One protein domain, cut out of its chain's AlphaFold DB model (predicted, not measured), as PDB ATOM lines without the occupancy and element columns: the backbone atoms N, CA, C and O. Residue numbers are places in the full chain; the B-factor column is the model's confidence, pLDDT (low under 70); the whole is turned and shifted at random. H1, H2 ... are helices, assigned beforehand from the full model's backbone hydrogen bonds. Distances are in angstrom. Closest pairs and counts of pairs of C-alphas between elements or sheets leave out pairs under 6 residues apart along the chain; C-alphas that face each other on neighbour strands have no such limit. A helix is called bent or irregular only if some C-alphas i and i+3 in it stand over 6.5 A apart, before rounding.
ATOM      1  N   LEU A  62      14.701 -55.812 170.714       69.75
ATOM      2  CA  LEU A  62      15.518 -55.618 169.506       69.75
ATOM      3  C   LEU A  62      15.703 -54.135 169.161       69.75
ATOM      4  O   LEU A  62      16.728 -53.744 168.612       69.75
ATOM      5  N   ASN A  63      14.742 -53.293 169.546       71.62
ATOM      6  CA  ASN A  63      14.795 -51.848 169.326       71.62
ATOM      7  C   ASN A  63      15.570 -51.104 170.430       71.62
ATOM      8  O   ASN A  63      15.588 -49.875 170.449       71.62
ATOM      9  N   GLN A  64      16.171 -51.824 171.385       71.31
ATOM     10  CA  GLN A  64      16.893 -51.255 172.526       71.31
ATOM     11  C   GLN A  64      18.300 -51.874 172.635       71.31
ATOM     12  O   GLN A  64      18.591 -52.572 173.607       71.31
ATOM     13  N   PRO A  65      19.205 -51.608 171.668       71.12
ATOM     14  CA  PRO A  65      20.537 -52.226 171.616       71.12
ATOM     15  C   PRO A  65      21.382 -51.959 172.871       71.12
ATOM     16  O   PRO A  65      22.159 -52.815 173.287       71.12
ATOM     17  N   ALA A  66      21.178 -50.817 173.536       72.94
ATOM     18  CA  ALA A  66      21.832 -50.502 174.804       72.94
ATOM     19  C   ALA A  66      21.454 -51.472 175.944       72.94
ATOM     20  O   ALA A  66      22.295 -51.764 176.792       72.94
ATOM     21  N   LEU A  67      20.221 -52.000 175.967       73.81
ATOM     22  CA  LEU A  67      19.822 -53.013 176.953       73.81
ATOM     23  C   LEU A  67      20.502 -54.352 176.681       73.81
ATOM     24  O   LEU A  67      20.971 -54.989 177.616       73.81
ATOM     25  N   ILE A  68      20.606 -54.744 175.409       75.44
ATOM     26  CA  ILE A  68      21.291 -55.977 175.005       75.44
ATOM     27  C   ILE A  68      22.764 -55.916 175.426       75.44
ATOM     28  O   ILE A  68      23.249 -56.836 176.079       75.44
ATOM     29  N   GLY A  69      23.450 -54.812 175.113       78.44
ATOM     30  CA  GLY A  69      24.850 -54.609 175.496       78.44
ATOM     31  C   GLY A  69      25.058 -54.640 177.012       78.44
ATOM     32  O   GLY A  69      25.972 -55.309 177.489       78.44
ATOM     33  N   ARG A  70      24.173 -53.994 177.782       77.19
ATOM     34  CA  ARG A  70      24.226 -54.007 179.251       77.19
ATOM     35  C   ARG A  70      24.041 -55.410 179.828       77.19
ATOM     36  O   ARG A  70      24.852 -55.838 180.641       77.19
ATOM     37  N   THR A  71      23.017 -56.144 179.392       78.25
ATOM     38  CA  THR A  71      22.792 -57.525 179.847       78.25
ATOM     39  C   THR A  71      23.966 -58.426 179.471       78.25
ATOM     40  O   THR A  71      24.386 -59.254 180.273       78.25
ATOM     41  N   GLN A  72      24.550 -58.238 178.286       77.81
ATOM     42  CA  GLN A  72      25.730 -58.987 177.869       77.81
ATOM     43  C   GLN A  72      26.943 -58.700 178.772       77.81
ATOM     44  O   GLN A  72      27.641 -59.633 179.155       77.81
ATOM     45  N   GLN A  73      27.175 -57.440 179.153       80.88
ATOM     46  CA  GLN A  73      28.240 -57.064 180.093       80.88
ATOM     47  C   GLN A  73      28.019 -57.650 181.493       80.88
ATOM     48  O   GLN A  73      28.953 -58.186 182.083       80.88
ATOM     49  N   GLU A  74      26.789 -57.587 182.007       76.94
ATOM     50  CA  GLU A  74      26.424 -58.169 183.306       76.94
ATOM     51  C   GLU A  74      26.649 -59.695 183.312       76.94
ATOM     52  O   GLU A  74      27.248 -60.231 184.243       76.94
ATOM     53  N   MET A  75      26.274 -60.398 182.233       74.25
ATOM     54  CA  MET A  75      26.559 -61.833 182.082       74.25
ATOM     55  C   MET A  75      28.060 -62.130 181.971       74.25
ATOM     56  O   MET A  75      28.528 -63.113 182.540       74.25
ATOM     57  N   GLN A  76      28.830 -61.298 181.262       75.19
ATOM     58  CA  GLN A  76      30.285 -61.467 181.149       75.19
ATOM     59  C   GLN A  76      30.994 -61.331 182.501       75.19
ATOM     60  O   GLN A  76      31.912 -62.100 182.772       75.19
ATOM     61  N   GLN A  77      30.566 -60.395 183.354       74.62
ATOM     62  CA  GLN A  77      31.123 -60.237 184.703       74.62
ATOM     63  C   GLN A  77      30.856 -61.474 185.566       74.62
ATOM     64  O   GLN A  77      31.796 -62.034 186.125       74.62
ATOM     65  N   ALA A  78      29.611 -61.959 185.594       71.00
ATOM     66  CA  ALA A  78      29.251 -63.160 186.349       71.00
ATOM     67  C   ALA A  78      30.028 -64.402 185.874       71.00
ATOM     68  O   ALA A  78      30.550 -65.164 186.687       71.00
ATOM     69  N   LEU A  79      30.168 -64.575 184.554       73.19
ATOM     70  CA  LEU A  79      30.965 -65.661 183.986       73.19
ATOM     71  C   LEU A  79      32.444 -65.533 184.369       73.19
ATOM     72  O   LEU A  79      33.053 -66.527 184.747       73.19
ATOM     73  N   ALA A  80      33.037 -64.338 184.304       70.75
ATOM     74  CA  ALA A  80      34.441 -64.132 184.666       70.75
ATOM     75  C   ALA A  80      34.723 -64.455 186.144       70.75
ATOM     76  O   ALA A  80      35.747 -65.071 186.454       70.75
ATOM     77  N   GLU A  81      33.815 -64.090 187.050       72.12
ATOM     78  CA  GLU A  81      33.901 -64.449 188.469       72.12
ATOM     79  C   GLU A  81      33.824 -65.966 188.677       72.12
ATOM     80  O   GLU A  81      34.630 -66.538 189.417       72.12
ATOM     81  N   GLU A  82      32.907 -66.637 187.975       70.06
ATOM     82  CA  GLU A  82      32.755 -68.090 188.045       70.06
ATOM     83  C   GLU A  82      33.981 -68.821 187.474       70.06
ATOM     84  O   GLU A  82      34.534 -69.707 188.132       70.06
ATOM     85  N   TYR A  83      34.477 -68.409 186.303       63.03
ATOM     86  CA  TYR A  83      35.703 -68.948 185.709       63.03
ATOM     87  C   TYR A  83      36.921 -68.726 186.615       63.03
ATOM     88  O   TYR A  83      37.726 -69.640 186.793       63.03
ATOM     89  N   GLY A  84      37.049 -67.551 187.238       65.00
ATOM     90  CA  GLY A  84      38.119 -67.261 188.195       65.00
ATOM     91  C   GLY A  84      38.046 -68.149 189.441       65.00
ATOM     92  O   GLY A  84      39.065 -68.689 189.889       65.00
ATOM     93  N   ALA A  85      36.845 -68.365 189.980       70.19
ATOM     94  CA  ALA A  85      36.625 -69.261 191.110       70.19
ATOM     95  C   ALA A  85      36.962 -70.719 190.757       70.19
ATOM     96  O   ALA A  85      37.660 -71.394 191.521       70.19
ATOM     97  N   GLN A  86      36.527 -71.192 189.587       68.00
ATOM     98  CA  GLN A  86      36.826 -72.536 189.095       68.00
ATOM     99  C   GLN A  86      38.327 -72.726 188.847       68.00
ATOM    100  O   GLN A  86      38.898 -73.702 189.332       68.00
ATOM    101  N   PHE A  87      38.993 -71.773 188.191       74.69
ATOM    102  CA  PHE A  87      40.438 -71.808 187.954       74.69
ATOM    103  C   PHE A  87      41.230 -71.841 189.266       74.69
ATOM    104  O   PHE A  87      42.104 -72.686 189.451       74.69
ATOM    105  N   THR A  88      40.872 -70.992 190.231       70.25
ATOM    106  CA  THR A  88      41.532 -70.960 191.544       70.25
ATOM    107  C   THR A  88      41.321 -72.269 192.310       70.25
ATOM    108  O   THR A  88      42.234 -72.757 192.980       70.25
ATOM    109  N   ASN A  89      40.134 -72.873 192.215       73.19
ATOM    110  CA  ASN A  89      39.848 -74.164 192.837       73.19
ATOM    111  C   ASN A  89      40.612 -75.315 192.162       73.19
ATOM    112  O   ASN A  89      41.192 -76.138 192.871       73.19
ATOM    113  N   ALA A  90      40.690 -75.334 190.830       70.75
ATOM    114  CA  ALA A  90      41.470 -76.312 190.071       70.75
ATOM    115  C   ALA A  90      42.975 -76.188 190.362       70.75
ATOM    116  O   ALA A  90      43.653 -77.193 190.590       70.75
ATOM    117  N   MET A  91      43.496 -74.959 190.457       69.00
ATOM    118  CA  MET A  91      44.867 -74.720 190.908       69.00
ATOM    119  C   MET A  91      45.071 -75.271 192.316       69.00
ATOM    120  O   MET A  91      45.959 -76.089 192.497       69.00
ATOM    121  N   ARG A  92      44.224 -74.929 193.301       66.25
ATOM    122  CA  ARG A  92      44.330 -75.457 194.679       66.25
ATOM    123  C   ARG A  92      44.352 -76.989 194.744       66.25
ATOM    124  O   ARG A  92      45.086 -77.538 195.565       66.25
ATOM    125  N   GLN A  93      43.569 -77.659 193.898       66.81
ATOM    126  CA  GLN A  93      43.580 -79.121 193.777       66.81
ATOM    127  C   GLN A  93      44.891 -79.636 193.166       66.81
ATOM    128  O   GLN A  93      45.445 -80.612 193.662       66.81
ATOM    129  N   THR A  94      45.425 -78.951 192.149       65.06
ATOM    130  CA  THR A  94      46.660 -79.336 191.445       65.06
ATOM    131  C   THR A  94      47.921 -79.101 192.285       65.06
ATOM    132  O   THR A  94      48.789 -79.965 192.335       65.06
ATOM    133  N   VAL A  95      48.025 -77.970 193.000       71.88
ATOM    134  CA  VAL A  95      49.151 -77.685 193.920       71.88
ATOM    135  C   VAL A  95      49.029 -78.389 195.281       71.88
ATOM    136  O   VAL A  95      49.878 -78.196 196.147       71.88
ATOM    137  N   GLY A  96      48.007 -79.230 195.490       61.22
ATOM    138  CA  GLY A  96      47.903 -80.082 196.680       61.22
ATOM    139  C   GLY A  96      47.762 -79.306 197.995       61.22
ATOM    140  O   GLY A  96      48.331 -79.693 199.018       61.22
ATOM    141  N   VAL A  97      47.029 -78.189 197.983       65.81
ATOM    142  CA  VAL A  97      46.906 -77.305 199.150       65.81
ATOM    143  C   VAL A  97      46.086 -77.993 200.251       65.81
ATOM    144  O   VAL A  97      44.899 -78.265 200.076       65.81
ATOM    145  N   LYS A  98      46.693 -78.250 201.417       64.00
ATOM    146  CA  LYS A  98      46.012 -78.842 202.584       64.00
ATOM    147  C   LYS A  98      45.485 -77.747 203.514       64.00
ATOM    148  O   LYS A  98      46.257 -76.932 204.018       64.00
ATOM    149  N   ARG A  99      44.174 -77.735 203.780       64.50
ATOM    150  CA  ARG A  99      43.581 -76.877 204.820       64.50
ATOM    151  C   ARG A  99      43.952 -77.409 206.202       64.50
ATOM    152  O   ARG A  99      43.721 -78.575 206.506       64.50
ATOM    153  N   ASN A 100      44.505 -76.546 207.050       72.31
ATOM    154  CA  ASN A 100      44.776 -76.878 208.444       72.31
ATOM    155  C   ASN A 100      43.527 -76.601 209.300       72.31
ATOM    156  O   ASN A 100      43.342 -75.502 209.823       72.31
ATOM    157  N   GLU A 101      42.678 -77.619 209.431       75.25
ATOM    158  CA  GLU A 101      41.426 -77.611 210.208       75.25
ATOM    159  C   GLU A 101      41.602 -77.087 211.648       75.25
ATOM    160  O   GLU A 101      40.759 -76.339 212.151       75.25
ATOM    161  N   LYS A 102      42.729 -77.410 212.308       72.88
ATOM    162  CA  LYS A 102      43.019 -76.958 213.682       72.88
ATOM    163  C   LYS A 102      43.225 -75.446 213.750       72.88
ATOM    164  O   LYS A 102      42.670 -74.798 214.634       72.88
ATOM    165  N   ALA A 103      43.983 -74.882 212.810       70.38
ATOM    166  CA  ALA A 103      44.222 -73.440 212.750       70.38
ATOM    167  C   ALA A 103      42.934 -72.668 212.419       70.38
ATOM    168  O   ALA A 103      42.655 -71.646 213.038       70.38
ATOM    169  N   ILE A 104      42.107 -73.198 211.511       76.69
ATOM    170  CA  ILE A 104      40.818 -72.595 211.138       76.69
ATOM    171  C   ILE A 104      39.857 -72.582 212.335       76.69
ATOM    172  O   ILE A 104      39.228 -71.560 212.614       76.69
ATOM    173  N   THR A 105      39.777 -73.688 213.077       77.25
ATOM    174  CA  THR A 105      38.921 -73.800 214.270       77.25
ATOM    175  C   THR A 105      39.376 -72.847 215.377       77.25
ATOM    176  O   THR A 105      38.547 -72.150 215.962       77.25
ATOM    177  N   ALA A 106      40.688 -72.749 215.615       78.81
ATOM    178  CA  ALA A 106      41.259 -71.816 216.583       78.81
ATOM    179  C   ALA A 106      40.980 -70.347 216.212       78.81
ATOM    180  O   ALA A 106      40.592 -69.556 217.071       78.81
ATOM    181  N   SER A 107      41.108 -69.980 214.932       80.50
ATOM    182  CA  SER A 107      40.769 -68.635 214.451       80.50
ATOM    183  C   SER A 107      39.278 -68.327 214.587       80.50
ATOM    184  O   SER A 107      38.928 -67.244 215.052       80.50
ATOM    185  N   LYS A 108      38.398 -69.278 214.241       79.94
ATOM    186  CA  LYS A 108      36.943 -69.121 214.387       79.94
ATOM    187  C   LYS A 108      36.567 -68.875 215.847       79.94
ATOM    188  O   LYS A 108      35.876 -67.900 216.119       79.94
ATOM    189  N   ALA A 109      37.093 -69.689 216.767       80.12
ATOM    190  CA  ALA A 109      36.864 -69.547 218.203       80.12
ATOM    191  C   ALA A 109      37.333 -68.184 218.734       80.12
ATOM    192  O   ALA A 109      36.625 -67.554 219.514       80.12
ATOM    193  N   ARG A 110      38.492 -67.693 218.276       75.56
ATOM    194  CA  ARG A 110      39.049 -66.402 218.700       75.56
ATOM    195  C   ARG A 110      38.219 -65.213 218.213       75.56
ATOM    196  O   ARG A 110      37.987 -64.291 218.987       75.56
ATOM    197  N   ILE A 111      37.741 -65.246 216.967       82.31
ATOM    198  CA  ILE A 111      36.872 -64.199 216.401       82.31
ATOM    199  C   ILE A 111      35.516 -64.177 217.116       82.31
ATOM    200  O   ILE A 111      35.036 -63.107 217.469       82.31
ATOM    201  N   THR A 112      34.924 -65.341 217.397       81.06
ATOM    202  CA  THR A 112      33.652 -65.416 218.137       81.06
ATOM    203  C   THR A 112      33.799 -65.106 219.628       81.06
ATOM    204  O   THR A 112      32.848 -64.643 220.239       81.06
TER     205      THR A 112
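Overview. This is residues 62 to 112 of the 116 residues of an uncharacterized protein of Sphingomonas daechungensis (UniProt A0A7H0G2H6). One long helix, H1, and a much shorter one, H2, make an open V, with the link of residues 95 to 100 forming the corner and leading up to H2. The two helices do not pack on each other, and there is no core: H1 makes the long arm, while H2 ends the short arm. The printed part has 51 residues, with two named helices in the order H1, H2, no named strand, and the class all helix. The whole is extended, with a radius of gyration of the C-alphas of 19.5 A, and flat, spanning 58 by 32 by 8 A.

Arrangement. Begin with H1, residues 65 to 94, the longest helix. Then look to H2, residues 101 to 112: the two are apart, with no C-alpha of the one within 8 A of the other. The link between them, six residues, is short. Residues 62 to 88, 90 to 96 and 98 to 112 stand free. In the backbones of H1 and H2, every O i to N i+4 pair is within hydrogen-bond range.

Along the chain. Find C-alpha 65 at (20.537, -52.226, 171.616); from there H1 runs 42.6 A to C-alpha 94 at (46.660, -79.336, 191.445). H2 begins at C-alpha 101 and runs 16.5 A to C-alpha 112 at (33.652, -65.416, 218.137). Neither helix is bent.

Size, cuts and confidence. The two C-alphas farthest apart are those of Asn 63 and Lys 102, at 58.3 A. The printed part, residues 62 to 112, has no cut. In the B-factor column the mean pLDDT of the printed part is 72.7; look for values under 70 at residues 62, 83 to 84, 86, 91 to 94 and 96 to 99.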